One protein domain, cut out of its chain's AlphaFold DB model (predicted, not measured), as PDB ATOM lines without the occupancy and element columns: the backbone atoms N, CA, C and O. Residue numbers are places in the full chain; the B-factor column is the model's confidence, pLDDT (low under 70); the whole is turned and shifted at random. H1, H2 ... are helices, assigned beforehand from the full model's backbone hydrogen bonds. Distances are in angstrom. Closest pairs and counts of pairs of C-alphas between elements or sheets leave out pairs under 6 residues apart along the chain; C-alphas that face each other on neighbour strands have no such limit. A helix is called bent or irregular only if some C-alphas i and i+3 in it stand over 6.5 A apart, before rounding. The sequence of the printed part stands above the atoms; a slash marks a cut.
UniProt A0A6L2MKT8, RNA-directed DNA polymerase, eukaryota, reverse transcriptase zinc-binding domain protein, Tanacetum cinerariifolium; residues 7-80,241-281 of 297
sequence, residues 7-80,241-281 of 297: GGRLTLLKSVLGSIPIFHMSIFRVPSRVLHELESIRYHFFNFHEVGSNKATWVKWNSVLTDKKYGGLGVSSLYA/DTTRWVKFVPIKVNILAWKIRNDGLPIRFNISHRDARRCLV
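AT A GLANCE: This is residues 7 to 80 and 241 to 281 of the 297 residues of the protein "RNA-directed DNA polymerase, eukaryota, reverse transcriptase zinc-binding domain protein" of Tanacetum cinerariifolium (UniProt A0A6L2MKT8). H3, the longest helix, and H1 lie side by side and run opposite ways: the chain goes out through H1 and on through H2 to one far end, then folds back through H3. H5 meets the beginning of H1 at about a right angle, H6 lies beyond H5 toward another far end, where residues 275 to 281 stick out, and the short H4 is close to the middle, near H3. The contacts between the helices are few, and residues 66 to 80 form a long stretch with no named element that folds back beside H4. There are 115 residues printed, in two pieces, with six named helices in the order H1 H2 H3 H4 H5 H6 and no named strand; the class is all helix. The whole is only just compact, close to loose, with a radius of gyration of the C-alphas of 15.7 A, and the C-alphas span 47 by 41 by 24 A along their three main axes.

HOW THE PARTS SIT: H3, residues 32 to 47, touches H1, residues 7 to 17, with residues 42 to 46 alone. The closest C-alphas of the two are those of Arg 9 and Phe 46, 5.9 A apart. Their lines stand at a shallow tilt of 26 degrees, and they run opposite ways. H4, residues 61 to 65, is close to H3 but not clearly touching it, the closest C-alphas being those of Tyr 43 and Trp 61, 6.6 A apart. H5, residues 251 to 261, only just touches H1, with 3 pairs of C-alphas within 8 A. The closest of these are the C-alphas of Gly 7 and Lys 252, 4.8 A apart. The lines of H1 and H5 are about perpendicular, at 77 degrees. H2, residues 22 to 27, touches no helix; its centre is the farthest from the mean of the C-alphas, at 22.5 A. H6, residues 268 to 279, touches no helix either; its centre lies 20.6 A from that mean, while that of H4 is the nearest, at 4.9 A. H3 and H5 are apart, and so are H5 and H6. In H3, H4 and H5 each O i to N i+4 pair of the backbone is within hydrogen-bond range; the figures are 6 of 7 in H1, 1 of 2 in H2 and 7 of 8 in H6.

IN THESE COORDINATES: H3 runs from Ser 32, with its C-alpha at (7.393, -20.110, -12.701), to Asn 47, and measures 22.2 A from first to last C-alpha. H1 begins at Gly 7, C-alpha (19.518, 4.506, -5.629), and is 14.5 A long to Leu 17; it is neither bent nor irregular, but only just: C-alphas 14 and 17 are 6.2 A apart. H2, Ile 22 to Ile 27, measures 8.9 A, and H4, Trp 61 to Leu 65, measures 6.4 A. H5 covers 15.4 A from Ile 251 to Arg 261. H6 covers 16.2 A from Arg 268 to Cys 279, whose C-alpha is at (-2.750, 4.501, -30.456).

THE WHOLE: The two C-alphas farthest apart are those of Ile 27 and Arg 268, at 47.8 A. Residues 81 to 240 are not printed, and C-alphas 80 and 241 are 23.2 A apart across the cut, which falls in the link from H4 to H5. The links H1 to H2 and H2 to H3 are tight, H5 to H6 is short, and H3 to H4, with 13 residues, is long. Residues 275 to 281, of which 275 to 279 belong to H6, stand free. The mean pLDDT of the printed part is 82.1; it is under 70 at residues 50 to 57, 241, 269 and 273 to 281, and H6 has a mean of 61.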
ATOM      1  N   GLY A   7      18.322   5.193  -6.106       86.69
ATOM      2  CA  GLY A   7      19.518   4.506  -5.629       86.69
ATOM      3  C   GLY A   7      19.265   3.707  -4.354       86.69
ATOM      4  O   GLY A   7      19.637   2.544  -4.289       86.69
ATOM      5  N   GLY A   8      18.566   4.297  -3.378       89.75
ATOM      6  CA  GLY A   8      18.169   3.601  -2.150       89.75
ATOM      7  C   GLY A   8      17.261   2.400  -2.428       89.75
ATOM      8  O   GLY A   8      17.503   1.315  -1.904       89.75
ATOM      9  N   ARG A   9      16.281   2.555  -3.329       90.00
ATOM     10  CA  ARG A   9      15.428   1.449  -3.796       90.00
ATOM     11  C   ARG A   9      16.238   0.344  -4.463       90.00
ATOM     12  O   ARG A   9      16.028  -0.819  -4.148       90.00
ATOM     13  N   LEU A  10      17.190   0.682  -5.336       90.69
ATOM     14  CA  LEU A  10      18.065  -0.314  -5.960       90.69
ATOM     15  C   LEU A  10      18.880  -1.093  -4.919       90.69
ATOM     16  O   LEU A  10      19.022  -2.309  -5.045       90.69
ATOM     17  N   THR A  11      19.405  -0.408  -3.901       91.94
ATOM     18  CA  THR A  11      20.154  -1.043  -2.812       91.94
ATOM     19  C   THR A  11      19.267  -2.006  -2.027       91.94
ATOM     20  O   THR A  11      19.610  -3.182  -1.945       91.94
ATOM     21  N   LEU A  12      18.104  -1.555  -1.542       92.44
ATOM     22  CA  LEU A  12      17.159  -2.400  -0.796       92.44
ATOM     23  C   LEU A  12      16.638  -3.573  -1.629       92.44
ATOM     24  O   LEU A  12      16.478  -4.682  -1.127       92.44
ATOM     25  N   LEU A  13      16.422  -3.361  -2.925       92.94
ATOM     26  CA  LEU A  13      16.012  -4.421  -3.834       92.94
ATOM     27  C   LEU A  13      17.058  -5.537  -3.908       92.94
ATOM     28  O   LEU A  13      16.698  -6.712  -3.973       92.94
ATOM     29  N   LYS A  14      18.348  -5.185  -3.906       91.31
ATOM     30  CA  LYS A  14      19.446  -6.160  -3.948       91.31
ATOM     31  C   LYS A  14      19.694  -6.815  -2.591       91.31
ATOM     32  O   LYS A  14      19.891  -8.025  -2.560       91.31
ATOM     33  N   SER A  15      19.698  -6.046  -1.502       91.69
ATOM     34  CA  SER A  15      20.062  -6.547  -0.171       91.69
ATOM     35  C   SER A  15      18.918  -7.240   0.567       91.69
ATOM     36  O   SER A  15      19.180  -8.188   1.299       91.69
ATOM     37  N   VAL A  16      17.670  -6.801   0.368       92.88
ATOM     38  CA  VAL A  16      16.486  -7.297   1.095       92.88
ATOM     39  C   VAL A  16      15.623  -8.177   0.194       92.88
ATOM     40  O   VAL A  16      15.544  -9.383   0.400       92.88
ATOM     41  N   LEU A  17      15.023  -7.622  -0.866       91.50
ATOM     42  CA  LEU A  17      14.105  -8.400  -1.720       91.50
ATOM     43  C   LEU A  17      14.809  -9.539  -2.471       91.50
ATOM     44  O   LEU A  17      14.186 -10.544  -2.805       91.50
ATOM     45  N   GLY A  18      16.105  -9.386  -2.745       89.94
ATOM     46  CA  GLY A  18      16.926 -10.441  -3.329       89.94
ATOM     47  C   GLY A  18      17.330 -11.538  -2.342       89.94
ATOM     48  O   GLY A  18      17.637 -12.638  -2.796       89.94
ATOM     49  N   SER A  19      17.345 -11.263  -1.032       91.06
ATOM     50  CA  SER A  19      17.815 -12.201  -0.004       91.06
ATOM     51  C   SER A  19      16.693 -12.976   0.683       91.06
ATOM     52  O   SER A  19      16.871 -14.163   0.947       91.06
ATOM     53  N   ILE A  20      15.522 -12.358   0.878       92.31
ATOM     54  CA  ILE A  20      14.338 -12.985   1.491       92.31
ATOM     55  C   ILE A  20      14.023 -14.376   0.904       92.31
ATOM     56  O   ILE A  20      13.872 -15.319   1.679       92.31
ATOM     57  N   PRO A  21      13.957 -14.576  -0.431       91.88
ATOM     58  CA  PRO A  21      13.566 -15.875  -0.969       91.88
ATOM     59  C   PRO A  21      14.716 -16.894  -1.045       91.88
ATOM     60  O   PRO A  21      14.472 -18.026  -1.462       91.88
ATOM     61  N   ILE A  22      15.958 -16.539  -0.673       92.56
ATOM     62  CA  ILE A  22      17.146 -17.386  -0.901       92.56
ATOM     63  C   ILE A  22      17.013 -18.745  -0.225       92.56
ATOM     64  O   ILE A  22      17.344 -19.753  -0.846       92.56
ATOM     65  N   PHE A  23      16.523 -18.784   1.016       91.00
ATOM     66  CA  PHE A  23      16.386 -20.036   1.759       91.00
ATOM     67  C   PHE A  23      15.507 -21.032   0.992       91.00
ATOM     68  O   PHE A  23      15.977 -22.098   0.598       91.00
ATOM     69  N   HIS A  24      14.277 -20.637   0.656       90.25
ATOM     70  CA  HIS A  24      13.349 -21.486  -0.096       90.25
ATOM     71  C   HIS A  24      13.844 -21.798  -1.516       90.25
ATOM     72  O   HIS A  24      13.725 -22.933  -1.977       90.25
ATOM     73  N   MET A  25      14.460 -20.823  -2.195       92.38
ATOM     74  CA  MET A  25      15.064 -21.011  -3.521       92.38
ATOM     75  C   MET A  25      16.258 -21.964  -3.516       92.38
ATOM     76  O   MET A  25      16.619 -22.468  -4.578       92.38
ATOM     77  N   SER A  26      16.907 -22.173  -2.371       90.06
ATOM     78  CA  SER A  26      18.039 -23.091  -2.266       90.06
ATOM     79  C   SER A  26      17.618 -24.549  -2.148       90.06
ATOM     80  O   SER A  26      18.387 -25.417  -2.545       90.06
ATOM     81  N   ILE A  27      16.413 -24.814  -1.643       85.38
ATOM     82  CA  ILE A  27      15.939 -26.174  -1.362       85.38
ATOM     83  C   ILE A  27      15.107 -26.712  -2.530       85.38
ATOM     84  O   ILE A  27      15.219 -27.884  -2.881       85.38
ATOM     85  N   PHE A  28      14.294 -25.860  -3.165       86.75
ATOM     86  CA  PHE A  28      13.328 -26.301  -4.170       86.75
ATOM     87  C   PHE A  28      13.428 -25.528  -5.483       86.75
ATOM     88  O   PHE A  28      13.761 -24.339  -5.534       86.75
ATOM     89  N   ARG A  29      13.022 -26.192  -6.570       90.88
ATOM     90  CA  ARG A  29      12.661 -25.517  -7.818       90.88
ATOM     91  C   ARG A  29      11.449 -24.629  -7.550       90.88
ATOM     92  O   ARG A  29      10.351 -25.132  -7.327       90.88
ATOM     93  N   VAL A  30      11.620 -23.315  -7.666       92.12
ATOM     94  CA  VAL A  30      10.485 -22.394  -7.530       92.12
ATOM     95  C   VAL A  30       9.605 -22.468  -8.789       92.12
ATOM     96  O   VAL A  30      10.137 -22.383  -9.905       92.12
ATOM     97  N   PRO A  31       8.273 -22.625  -8.650       93.06
ATOM     98  CA  PRO A  31       7.346 -22.580  -9.777       93.06
ATOM     99  C   PRO A  31       7.433 -21.255 -10.535       93.06
ATOM    100  O   PRO A  31       7.621 -20.192  -9.942       93.06
ATOM    101  N   SER A  32       7.239 -21.297 -11.853       91.12
ATOM    102  CA  SER A  32       7.393 -20.110 -12.701       91.12
ATOM    103  C   SER A  32       6.429 -18.992 -12.311       91.12
ATOM    104  O   SER A  32       6.847 -17.843 -12.258       91.12
ATOM    105  N   ARG A  33       5.183 -19.320 -11.938       94.06
ATOM    106  CA  ARG A  33       4.207 -18.334 -11.451       94.06
ATOM    107  C   ARG A  33       4.726 -17.573 -10.229       94.06
ATOM    108  O   ARG A  33       4.741 -16.355 -10.247       94.06
ATOM    109  N   VAL A  34       5.251 -18.278  -9.225       94.19
ATOM    110  CA  VAL A  34       5.822 -17.653  -8.017       94.19
ATOM    111  C   VAL A  34       7.028 -16.778  -8.365       94.19
ATOM    112  O   VAL A  34       7.140 -15.665  -7.861       94.19
ATOM    113  N   LEU A  35       7.909 -17.233  -9.264       93.69
ATOM    114  CA  LEU A  35       9.018 -16.402  -9.745       93.69
ATOM    115  C   LEU A  35       8.521 -15.120 -10.425       93.69
ATOM    116  O   LEU A  35       9.078 -14.056 -10.171       93.69
ATOM    117  N   HIS A  36       7.483 -15.209 -11.259       92.94
ATOM    118  CA  HIS A  36       6.894 -14.050 -11.927       92.94
ATOM    119  C   HIS A  36       6.256 -13.073 -10.940       92.94
ATOM    120  O   HIS A  36       6.503 -11.876 -11.057       92.94
ATOM    121  N   GLU A  37       5.521 -13.561  -9.939       93.38
ATOM    122  CA  GLU A  37       4.948 -12.711  -8.888       93.38
ATOM    123  C   GLU A  37       6.044 -11.997  -8.082       93.38
ATOM    124  O   GLU A  37       5.997 -10.781  -7.890       93.38
ATOM    125  N   LEU A  38       7.094 -12.715  -7.669       93.38
ATOM    126  CA  LEU A  38       8.207 -12.113  -6.929       93.38
ATOM    127  C   LEU A  38       8.980 -11.086  -7.772       93.38
ATOM    128  O   LEU A  38       9.372 -10.034  -7.264       93.38
ATOM    129  N   GLU A  39       9.194 -11.357  -9.061       93.25
ATOM    130  CA  GLU A  39       9.791 -10.381  -9.980       93.25
ATOM    131  C   GLU A  39       8.876  -9.171 -10.204       93.25
ATOM    132  O   GLU A  39       9.369  -8.044 -10.263       93.25
ATOM    133  N   SER A  40       7.557  -9.372 -10.260       90.38
ATOM    134  CA  SER A  40       6.567  -8.294 -10.344       90.38
ATOM    135  C   SER A  40       6.649  -7.376  -9.122       90.38
ATOM    136  O   SER A  40       6.770  -6.157  -9.260       90.38
ATOM    137  N   ILE A  41       6.724  -7.944  -7.914       90.50
ATOM    138  CA  ILE A  41       6.914  -7.180  -6.671       90.50
ATOM    139  C   ILE A  41       8.217  -6.367  -6.721       90.50
ATOM    140  O   ILE A  41       8.214  -5.170  -6.419       90.50
ATOM    141  N   ARG A  42       9.335  -6.974  -7.154       91.81
ATOM    142  CA  ARG A  42      10.628  -6.274  -7.318       91.81
ATOM    143  C   ARG A  42      10.528  -5.127  -8.322       91.81
ATOM    144  O   ARG A  42      11.065  -4.045  -8.078       91.81
ATOM    145  N   TYR A  43       9.819  -5.343  -9.422       89.12
ATOM    146  CA  TYR A  43       9.583  -4.349 -10.457       89.12
ATOM    147  C   TYR A  43       8.741  -3.161  -9.965       89.12
ATOM    148  O   TYR A  43       9.134  -2.006 -10.175       89.12
ATOM    149  N   HIS A  44       7.624  -3.417  -9.277       86.69
ATOM    150  CA  HIS A  44       6.762  -2.377  -8.705       86.69
ATOM    151  C   HIS A  44       7.496  -1.573  -7.628       86.69
ATOM    152  O   HIS A  44       7.472  -0.339  -7.655       86.69
ATOM    153  N   PHE A  45       8.244  -2.250  -6.752       88.69
ATOM    154  CA  PHE A  45       9.086  -1.600  -5.749       88.69
ATOM    155  C   PHE A  45      10.151  -0.701  -6.393       88.69
ATOM    156  O   PHE A  45      10.321   0.457  -5.998       88.69
ATOM    157  N   PHE A  46      10.845  -1.191  -7.428       88.56
ATOM    158  CA  PHE A  46      11.867  -0.407  -8.119       88.56
ATOM    159  C   PHE A  46      11.289   0.829  -8.802       88.56
ATOM    160  O   PHE A  46      11.895   1.896  -8.711       88.56
ATOM    161  N   ASN A  47      10.124   0.725  -9.444       82.12
ATOM    162  CA  ASN A  47       9.481   1.858 -10.114       82.12
ATOM    163  C   ASN A  47       8.681   2.766  -9.163       82.12
ATOM    164  O   ASN A  47       8.363   3.884  -9.553       82.12
ATOM    165  N   PHE A  48       8.489   2.374  -7.895       79.25
ATOM    166  CA  PHE A  48       7.624   3.069  -6.926       79.25
ATOM    167  C   PHE A  48       6.194   3.197  -7.459       79.25
ATOM    168  O   PHE A  48       5.613   4.277  -7.538       79.25
ATOM    169  N   HIS A  49       5.659   2.066  -7.906       71.94
ATOM    170  CA  HIS A  49       4.266   1.950  -8.307       71.94
ATOM    171  C   HIS A  49       3.503   1.279  -7.172       71.94
ATOM    172  O   HIS A  49       3.962   0.273  -6.633       71.94
ATOM    173  N   GLU A  50       2.342   1.827  -6.826       63.59
ATOM    174  CA  GLU A  50       1.393   1.112  -5.979       63.59
ATOM    175  C   GLU A  50       0.870  -0.100  -6.753       63.59
ATOM    176  O   GLU A  50       0.724  -0.049  -7.984       63.59
ATOM    177  N   VAL A  51       0.640  -1.202  -6.041       58.94
ATOM    178  CA  VAL A  51       0.081  -2.428  -6.617       58.94
ATOM    179  C   VAL A  51      -1.297  -2.085  -7.193       58.94
ATOM    180  O   VAL A  51      -2.141  -1.557  -6.481       58.94
ATOM    181  N   GLY A  52      -1.496  -2.315  -8.495       57.78
ATOM    182  CA  GLY A  52      -2.726  -1.942  -9.212       57.78
ATOM    183  C   GLY A  52      -2.719  -0.558  -9.881       57.78
ATOM    184  O   GLY A  52      -3.679  -0.210 -10.558       57.78
ATOM    185  N   SER A  53      -1.644   0.230  -9.757       60.69
ATOM    186  CA  SER A  53      -1.554   1.529 -10.442       60.69
ATOM    187  C   SER A  53      -1.094   1.398 -11.904       60.69
ATOM    188  O   SER A  53      -0.017   0.871 -12.188       60.69
ATOM    189  N   ASN A  54      -1.858   1.973 -12.843       58.66
ATOM    190  CA  ASN A  54      -1.522   2.054 -14.278       58.66
ATOM    191  C   ASN A  54      -0.453   3.122 -14.604       58.66
ATOM    192  O   ASN A  54      -0.417   3.686 -15.701       58.66
ATOM    193  N   LYS A  55       0.437   3.435 -13.651       63.34
ATOM    194  CA  LYS A  55       1.489   4.439 -13.851       63.34
ATOM    195  C   LYS A  55       2.436   3.984 -14.962       63.34
ATOM    196  O   LYS A  55       2.870   2.833 -14.994       63.34
ATOM    197  N   ALA A  56       2.753   4.895 -15.883       61.09
ATOM    198  CA  ALA A  56       3.603   4.604 -17.032       61.09
ATOM    199  C   ALA A  56       4.996   4.133 -16.589       61.09
ATOM    200  O   ALA A  56       5.668   4.764 -15.771       61.09
ATOM    201  N   THR A  57       5.435   3.008 -17.144       67.62
ATOM    202  CA  THR A  57       6.682   2.349 -16.763       67.62
ATOM    203  C   THR A  57       7.793   2.765 -17.710       67.62
ATOM    204  O   THR A  57       7.885   2.336 -18.859       67.62
ATOM    205  N   TRP A  58       8.662   3.657 -17.246       70.81
ATOM    206  CA  TRP A  58       9.656   4.275 -18.123       70.81
ATOM    207  C   TRP A  58      10.819   3.349 -18.475       70.81
ATOM    208  O   TRP A  58      11.411   3.478 -19.540       70.81
ATOM    209  N   VAL A  59      11.100   2.362 -17.631       80.06
ATOM    210  CA  VAL A  59      12.248   1.468 -17.776       80.06
ATOM    211  C   VAL A  59      11.779   0.022 -17.895       80.06
ATOM    212  O   VAL A  59      11.037  -0.467 -17.042       80.06
ATOM    213  N   LYS A  60      12.256  -0.686 -18.925       83.69
ATOM    214  CA  LYS A  60      12.003  -2.124 -19.100       83.69
ATOM    215  C   LYS A  60      12.698  -2.921 -17.991       83.69
ATOM    216  O   LYS A  60      13.883  -2.712 -17.735       83.69
ATOM    217  N   TRP A  61      11.996  -3.876 -17.375       88.62
ATOM    218  CA  TRP A  61      12.566  -4.696 -16.294       88.62
ATOM    219  C   TRP A  61      13.802  -5.484 -16.742       88.62
ATOM    220  O   TRP A  61      14.811  -5.494 -16.044       88.62
ATOM    221  N   ASN A  62      13.791  -6.029 -17.962       88.44
ATOM    222  CA  ASN A  62      14.944  -6.739 -18.528       88.44
ATOM    223  C   ASN A  62      16.209  -5.862 -18.586       88.44
ATOM    224  O   ASN A  62      17.303  -6.359 -18.339       88.44
ATOM    225  N   SER A  63      16.081  -4.551 -18.826       87.94
ATOM    226  CA  SER A  63      17.216  -3.617 -18.786       87.94
ATOM    227  C   SER A  63      17.773  -3.449 -17.369       87.94
ATOM    228  O   SER A  63      18.974  -3.279 -17.187       87.94
ATOM    229  N   VAL A  64      16.919  -3.521 -16.344       89.81
ATOM    230  CA  VAL A  64      17.351  -3.510 -14.937       89.81
ATOM    231  C   VAL A  64      18.102  -4.802 -14.596       89.81
ATOM    232  O   VAL A  64      19.123  -4.753 -13.902       89.81
ATOM    233  N   LEU A  65      17.615  -5.938 -15.108       91.19
ATOM    234  CA  LEU A  65      18.201  -7.257 -14.862       91.19
ATOM    235  C   LEU A  65      19.533  -7.485 -15.594       91.19
ATOM    236  O   LEU A  65      20.409  -8.197 -15.109       91.19
ATOM    237  N   THR A  66      19.697  -6.852 -16.753       89.12
ATOM    238  CA  THR A  66      20.905  -6.963 -17.578       89.12
ATOM    239  C   THR A  66      22.148  -6.546 -16.784       89.12
ATOM    240  O   THR A  66      22.118  -5.599 -15.988       89.12
ATOM    241  N   ASP A  67      23.261  -7.251 -16.987       88.81
ATOM    242  CA  ASP A  67      24.518  -6.941 -16.306       88.81
ATOM    243  C   ASP A  67      25.004  -5.520 -16.653       88.81
ATOM    244  O   ASP A  67      24.778  -5.000 -17.751       88.81
ATOM    245  N   LYS A  68      25.716  -4.886 -15.716       87.94
ATOM    246  CA  LYS A  68      26.335  -3.572 -15.921       87.94
ATOM    247  C   LYS A  68      27.267  -3.550 -17.127       87.94
ATOM    248  O   LYS A  68      27.307  -2.532 -17.821       87.94
ATOM    249  N   LYS A  69      27.965  -4.660 -17.403       85.12
ATOM    250  CA  LYS A  69      28.839  -4.800 -18.580       85.12
ATOM    251  C   LYS A  69      28.089  -4.736 -19.908       85.12
ATOM    252  O   LYS A  69      28.691  -4.421 -20.923       85.12
ATOM    253  N   TYR A  70      26.786  -5.001 -19.902       84.88
ATOM    254  CA  TYR A  70      25.924  -4.979 -21.082       84.88
ATOM    255  C   TYR A  70      24.892  -3.847 -21.031       84.88
ATOM    256  O   TYR A  70      23.855  -3.919 -21.684       84.88
ATOM    257  N   GLY A  71      25.177  -2.802 -20.246       83.62
ATOM    258  CA  GLY A  71      24.365  -1.588 -20.208       83.62
ATOM    259  C   GLY A  71      23.175  -1.628 -19.252       83.62
ATOM    260  O   GLY A  71      22.406  -0.673 -19.248       83.62
ATOM    261  N   GLY A  72      23.021  -2.660 -18.417       88.88
ATOM    262  CA  GLY A  72      21.958  -2.727 -17.406       88.88
ATOM    263  C   GLY A  72      22.382  -2.307 -15.993       88.88
ATOM    264  O   GLY A  72      23.476  -1.787 -15.779       88.88
ATOM    265  N   LEU A  73      21.514  -2.530 -14.999       88.62
ATOM    266  CA  LEU A  73      21.778  -2.186 -13.585       88.62
ATOM    267  C   LEU A  73      22.432  -3.325 -12.778       88.62
ATOM    268  O   LEU A  73      22.818  -3.132 -11.609       88.62
ATOM    269  N   GLY A  74      22.570  -4.509 -13.378       87.88
ATOM    270  CA  GLY A  74      23.136  -5.702 -12.752       87.88
ATOM    271  C   GLY A  74      22.333  -6.156 -11.538       87.88
ATOM    272  O   GLY A  74      22.905  -6.413 -10.472       87.88
ATOM    273  N   VAL A  75      21.005  -6.128 -11.641       91.31
ATOM    274  CA  VAL A  75      20.110  -6.798 -10.692       91.31
ATOM    275  C   VAL A  75      19.943  -8.230 -11.171       91.31
ATOM    276  O   VAL A  75      19.536  -8.454 -12.293       91.31
ATOM    277  N   SER A  76      20.232  -9.221 -10.344       89.50
ATOM    278  CA  SER A  76      20.109 -10.598 -10.823       89.50
ATOM    279  C   SER A  76      18.664 -11.065 -10.870       89.50
ATOM    280  O   SER A  76      17.873 -10.714  -9.979       89.50
ATOM    281  N   SER A  77      18.330 -11.877 -11.873       93.62
ATOM    282  CA  SER A  77      17.007 -12.495 -11.935       93.62
ATOM    283  C   SER A  77      16.861 -13.562 -10.846       93.62
ATOM    284  O   SER A  77      17.802 -14.296 -10.529       93.62
ATOM    285  N   LEU A  78      15.671 -13.658 -10.259       94.25
ATOM    286  CA  LEU A  78      15.317 -14.696  -9.291       94.25
ATOM    287  C   LEU A  78      15.347 -16.081  -9.933       94.25
ATOM    288  O   LEU A  78      15.686 -17.058  -9.270       94.25
ATOM    289  N   TYR A  79      15.064 -16.165 -11.236       93.69
ATOM    290  CA  TYR A  79      15.233 -17.399 -11.993       93.69
ATOM    291  C   TYR A  79      16.690 -17.867 -11.977       93.69
ATOM    292  O   TYR A  79      16.967 -18.991 -11.558       93.69
ATOM    293  N   ALA A  80      17.630 -17.014 -12.398       93.69
ATOM    294  CA  ALA A  80      19.043 -17.375 -12.433       93.69
ATOM    295  C   ALA A  80      19.600 -17.613 -11.024       93.69
ATOM    296  O   ALA A  80      20.472 -18.462 -10.848       93.69
ATOM    297  N   ASP A 241      24.558  -0.028 -26.084       68.31
ATOM    298  CA  ASP A 241      25.943   0.285 -25.736       68.31
ATOM    299  C   ASP A 241      26.166   0.420 -24.224       68.31
ATOM    300  O   ASP A 241      25.304   0.896 -23.478       68.31
ATOM    301  N   THR A 242      27.367   0.059 -23.773       75.19
ATOM    302  CA  THR A 242      27.725  -0.007 -22.354       75.19
ATOM    303  C   THR A 242      27.596   1.351 -21.669       75.19
ATOM    304  O   THR A 242      28.150   2.352 -22.126       75.19
ATOM    305  N   THR A 243      26.904   1.386 -20.529       78.56
ATOM    306  CA  THR A 243      26.842   2.593 -19.694       78.56
ATOM    307  C   THR A 243      28.139   2.726 -18.900       78.56
ATOM    308  O   THR A 243      28.567   1.776 -18.244       78.56
ATOM    309  N   ARG A 244      28.760   3.910 -18.926       82.75
ATOM    310  CA  ARG A 244      29.947   4.200 -18.113       82.75
ATOM    311  C   ARG A 244      29.525   4.445 -16.664       82.75
ATOM    312  O   ARG A 244      28.949   5.479 -16.346       82.75
ATOM    313  N   TRP A 245      29.821   3.496 -15.783       83.69
ATOM    314  CA  TRP A 245      29.543   3.611 -14.350       83.69
ATOM    315  C   TRP A 245      30.714   4.297 -13.639       83.69
ATOM    316  O   TRP A 245      31.794   3.716 -13.529       83.69
ATOM    317  N   VAL A 246      30.514   5.519 -13.140       87.12
ATOM    318  CA  VAL A 246      31.578   6.293 -12.478       87.12
ATOM    319  C   VAL A 246      31.498   6.102 -10.962       87.12
ATOM    320  O   VAL A 246      30.489   6.447 -10.351       87.12
ATOM    321  N   LYS A 247      32.557   5.557 -10.341       87.25
ATOM    322  CA  LYS A 247      32.587   5.236  -8.897       87.25
ATOM    323  C   LYS A 247      32.503   6.471  -7.988       87.25
ATOM    324  O   LYS A 247      31.874   6.397  -6.942       87.25
ATOM    325  N   PHE A 248      33.099   7.590  -8.405       89.25
ATOM    326  CA  PHE A 248      33.105   8.855  -7.653       89.25
ATOM    327  C   PHE A 248      31.761   9.596  -7.690       89.25
ATOM    328  O   PHE A 248      31.537  10.531  -6.928       89.25
ATOM    329  N   VAL A 249      30.854   9.185  -8.580       89.12
ATOM    330  CA  VAL A 249      29.553   9.822  -8.759       89.12
ATOM    331  C   VAL A 249      28.508   9.100  -7.899       89.12
ATOM    332  O   VAL A 249      28.399   7.871  -7.974       89.12
ATOM    333  N   PRO A 250      27.678   9.827  -7.123       88.19
ATOM    334  CA  PRO A 250      26.616   9.217  -6.334       88.19
ATOM    335  C   PRO A 250      25.710   8.308  -7.174       88.19
ATOM    336  O   PRO A 250      25.310   8.652  -8.289       88.19
ATOM    337  N   ILE A 251      25.306   7.163  -6.617       86.62
ATOM    338  CA  ILE A 251      24.538   6.132  -7.338       86.62
ATOM    339  C   ILE A 251      23.252   6.669  -7.993       86.62
ATOM    340  O   ILE A 251      22.893   6.248  -9.089       86.62
ATOM    341  N   LYS A 252      22.589   7.649  -7.365       85.00
ATOM    342  CA  LYS A 252      21.387   8.303  -7.908       85.00
ATOM    343  C   LYS A 252      21.646   9.008  -9.247       85.00
ATOM    344  O   LYS A 252      20.786   8.961 -10.119       85.00
ATOM    345  N   VAL A 253      22.826   9.608  -9.419       88.00
ATOM    346  CA  VAL A 253      23.219  10.330 -10.640       88.00
ATOM    347  C   VAL A 253      23.582   9.335 -11.740       88.00
ATOM    348  O   VAL A 253      23.108   9.472 -12.862       88.00
ATOM    349  N   ASN A 254      24.318   8.269 -11.404       89.94
ATOM    350  CA  ASN A 254      24.592   7.172 -12.337       89.94
ATOM    351  C   ASN A 254      23.293   6.531 -12.871       89.94
ATOM    352  O   ASN A 254      23.161   6.291 -14.067       89.94
ATOM    353  N   ILE A 255      22.304   6.289 -11.999       87.44
ATOM    354  CA  ILE A 255      20.998   5.746 -12.414       87.44
ATOM    355  C   ILE A 255      20.221   6.753 -13.271       87.44
ATOM    356  O   ILE A 255      19.542   6.346 -14.210       87.44
ATOM    357  N   LEU A 256      20.301   8.053 -12.972       86.56
ATOM    358  CA  LEU A 256      19.664   9.084 -13.790       86.56
ATOM    359  C   LEU A 256      20.256   9.116 -15.205       86.56
ATOM    360  O   LEU A 256      19.500   9.043 -16.170       86.56
ATOM    361  N   ALA A 257      21.586   9.136 -15.332       87.81
ATOM    362  CA  ALA A 257      22.278   9.073 -16.622       87.81
ATOM    363  C   ALA A 257      21.908   7.804 -17.406       87.81
ATOM    364  O   ALA A 257      21.619   7.852 -18.600       87.81
ATOM    365  N   TRP A 258      21.829   6.670 -16.709       88.50
ATOM    366  CA  TRP A 258      21.362   5.413 -17.283       88.50
ATOM    367  C   TRP A 258      19.908   5.481 -17.782       88.50
ATOM    368  O   TRP A 258      19.605   4.953 -18.851       88.50
ATOM    369  N   LYS A 259      19.002   6.146 -17.051       85.69
ATOM    370  CA  LYS A 259      17.612   6.353 -17.493       85.69
ATOM    371  C   LYS A 259      17.525   7.256 -18.715       85.69
ATOM    372  O   LYS A 259      16.763   6.932 -19.616       85.69
ATOM    373  N   ILE A 260      18.292   8.348 -18.747       85.50
ATOM    374  CA  ILE A 260      18.361   9.262 -19.900       85.50
ATOM    375  C   ILE A 260      18.738   8.475 -21.154       85.50
ATOM    376  O   ILE A 260      18.046   8.555 -22.157       85.50
ATOM    377  N   ARG A 261      19.775   7.636 -21.058       82.25
ATOM    378  CA  ARG A 261      20.259   6.803 -22.168       82.25
ATOM    379  C   ARG A 261      19.242   5.776 -22.683       82.25
ATOM    380  O   ARG A 261      19.331   5.370 -23.831       82.25
ATOM    381  N   ASN A 262      18.327   5.311 -21.834       78.69
ATOM    382  CA  ASN A 262      17.335   4.287 -22.181       78.69
ATOM    383  C   ASN A 262      15.949   4.878 -22.505       78.69
ATOM    384  O   ASN A 262      14.953   4.155 -22.412       78.69
ATOM    385  N   ASP A 263      15.858   6.185 -22.782       76.31
ATOM    386  CA  ASP A 263      14.589   6.912 -22.964       76.31
ATOM    387  C   ASP A 263      13.590   6.652 -21.822       76.31
ATOM    388  O   ASP A 263      12.372   6.534 -21.986       76.31
ATOM    389  N   GLY A 264      14.147   6.513 -20.617       75.62
ATOM    390  CA  GLY A 264      13.459   6.134 -19.392       75.62
ATOM    391  C   GLY A 264      13.050   7.322 -18.527       75.62
ATOM    392  O   GLY A 264      12.802   7.139 -17.330       75.62
ATOM    393  N   LEU A 265      13.014   8.527 -19.100       78.69
ATOM    394  CA  LEU A 265      12.496   9.728 -18.453       78.69
ATOM    395  C   LEU A 265      11.146  10.157 -19.049       78.69
ATOM    396  O   LEU A 265      10.986  10.088 -20.270       78.69
ATOM    397  N   PRO A 266      10.216  10.655 -18.209       72.31
ATOM    398  CA  PRO A 266       8.932  11.216 -18.628       72.31
ATOM    399  C   PRO A 266       9.108  12.621 -19.229       72.31
ATOM    400  O   PRO A 266       8.635  13.611 -18.677       72.31
ATOM    401  N   ILE A 267       9.837  12.736 -20.336       76.50
ATOM    402  CA  ILE A 267       9.905  13.977 -21.121       76.50
ATOM    403  C   ILE A 267       8.808  13.966 -22.187       76.50
ATOM    404  O   ILE A 267       8.448  12.895 -22.675       76.50
ATOM    405  N   ARG A 268       8.290  15.144 -22.575       70.56
ATOM    406  CA  ARG A 268       7.195  15.273 -23.565       70.56
ATOM    407  C   ARG A 268       7.437  14.442 -24.830       70.56
ATOM    408  O   ARG A 268       6.526  13.768 -25.289       70.56
ATOM    409  N   PHE A 269       8.675  14.429 -25.324       69.12
ATOM    410  CA  PHE A 269       9.091  13.632 -26.481       69.12
ATOM    411  C   PHE A 269       8.915  12.114 -26.276       69.12
ATOM    412  O   PHE A 269       8.395  11.422 -27.145       69.12
ATOM    413  N   ASN A 270       9.293  11.583 -25.110       72.62
ATOM    414  CA  ASN A 270       9.157  10.155 -24.800       72.62
ATOM    415  C   ASN A 270       7.708   9.763 -24.498       72.62
ATOM    416  O   ASN A 270       7.321   8.621 -24.750       72.62
ATOM    417  N   ILE A 271       6.924  10.695 -23.948       71.94
ATOM    418  CA  ILE A 271       5.481  10.532 -23.750       71.94
ATOM    419  C   ILE A 271       4.804  10.400 -25.121       71.94
ATOM    420  O   ILE A 271       4.179   9.373 -25.380       71.94
ATOM    421  N   SER A 272       5.032  11.347 -26.039       70.00
ATOM    422  CA  SER A 272       4.405  11.333 -27.370       70.00
ATOM    423  C   SER A 272       4.773  10.095 -28.195       70.00
ATOM    424  O   SER A 272       3.897   9.480 -28.798       70.00
ATOM    425  N   HIS A 273       6.032   9.649 -28.161       67.56
ATOM    426  CA  HIS A 273       6.465   8.432 -28.864       67.56
ATOM    427  C   HIS A 273       5.812   7.147 -28.331       67.56
ATOM    428  O   HIS A 273       5.650   6.176 -29.074       67.56
ATOM    429  N   ARG A 274       5.464   7.099 -27.040       66.00
ATOM    430  CA  ARG A 274       4.834   5.921 -26.423       66.00
ATOM    431  C   ARG A 274       3.317   5.951 -26.526       66.00
ATOM    432  O   ARG A 274       2.733   4.892 -26.755       66.00
ATOM    433  N   ASP A 275       2.701   7.122 -26.424       59.81
ATOM    434  CA  ASP A 275       1.260   7.271 -26.641       59.81
ATOM    435  C   ASP A 275       0.896   7.066 -28.119       59.81
ATOM    436  O   ASP A 275      -0.078   6.371 -28.399       59.81
ATOM    437  N   ALA A 276       1.747   7.479 -29.068       53.09
ATOM    438  CA  ALA A 276       1.598   7.118 -30.483       53.09
ATOM    439  C   ALA A 276       1.657   5.594 -30.720       53.09
ATOM    440  O   ALA A 276       0.924   5.061 -31.549       53.09
ATOM    441  N   ARG A 277       2.475   4.853 -29.954       44.94
ATOM    442  CA  ARG A 277       2.510   3.379 -30.008       44.94
ATOM    443  C   ARG A 277       1.310   2.713 -29.330       44.94
ATOM    444  O   ARG A 277       0.939   1.622 -29.747       44.94
ATOM    445  N   ARG A 278       0.698   3.335 -28.315       42.88
ATOM    446  CA  ARG A 278      -0.580   2.862 -27.746       42.88
ATOM    447  C   ARG A 278      -1.742   3.083 -28.710       42.88
ATOM    448  O   ARG A 278      -2.578   2.194 -28.834       42.88
ATOM    449  N   CYS A 279      -1.740   4.198 -29.439       38.06
ATOM    450  CA  CYS A 279      -2.750   4.501 -30.456       38.06
ATOM    451  C   CYS A 279      -2.732   3.528 -31.650       38.06
ATOM    452  O   CYS A 279      -3.740   3.385 -32.323       38.06
ATOM    453  N   LEU A 280      -1.627   2.816 -31.900       37.62
ATOM    454  CA  LEU A 280      -1.552   1.815 -32.976       37.62
ATOM    455  C   LEU A 280      -2.069   0.418 -32.581       37.62
ATOM    456  O   LEU A 280      -2.206  -0.436 -33.451       37.62
ATOM    457  N   VAL A 281      -2.344   0.158 -31.295       41.72
ATOM    458  CA  VAL A 281      -2.828  -1.159 -30.812       41.72
ATOM    459  C   VAL A 281      -4.334  -1.158 -30.530       41.72
ATOM    460  O   VAL A 281      -4.956  -2.215 -30.500       41.72
TER     461      VAL A 281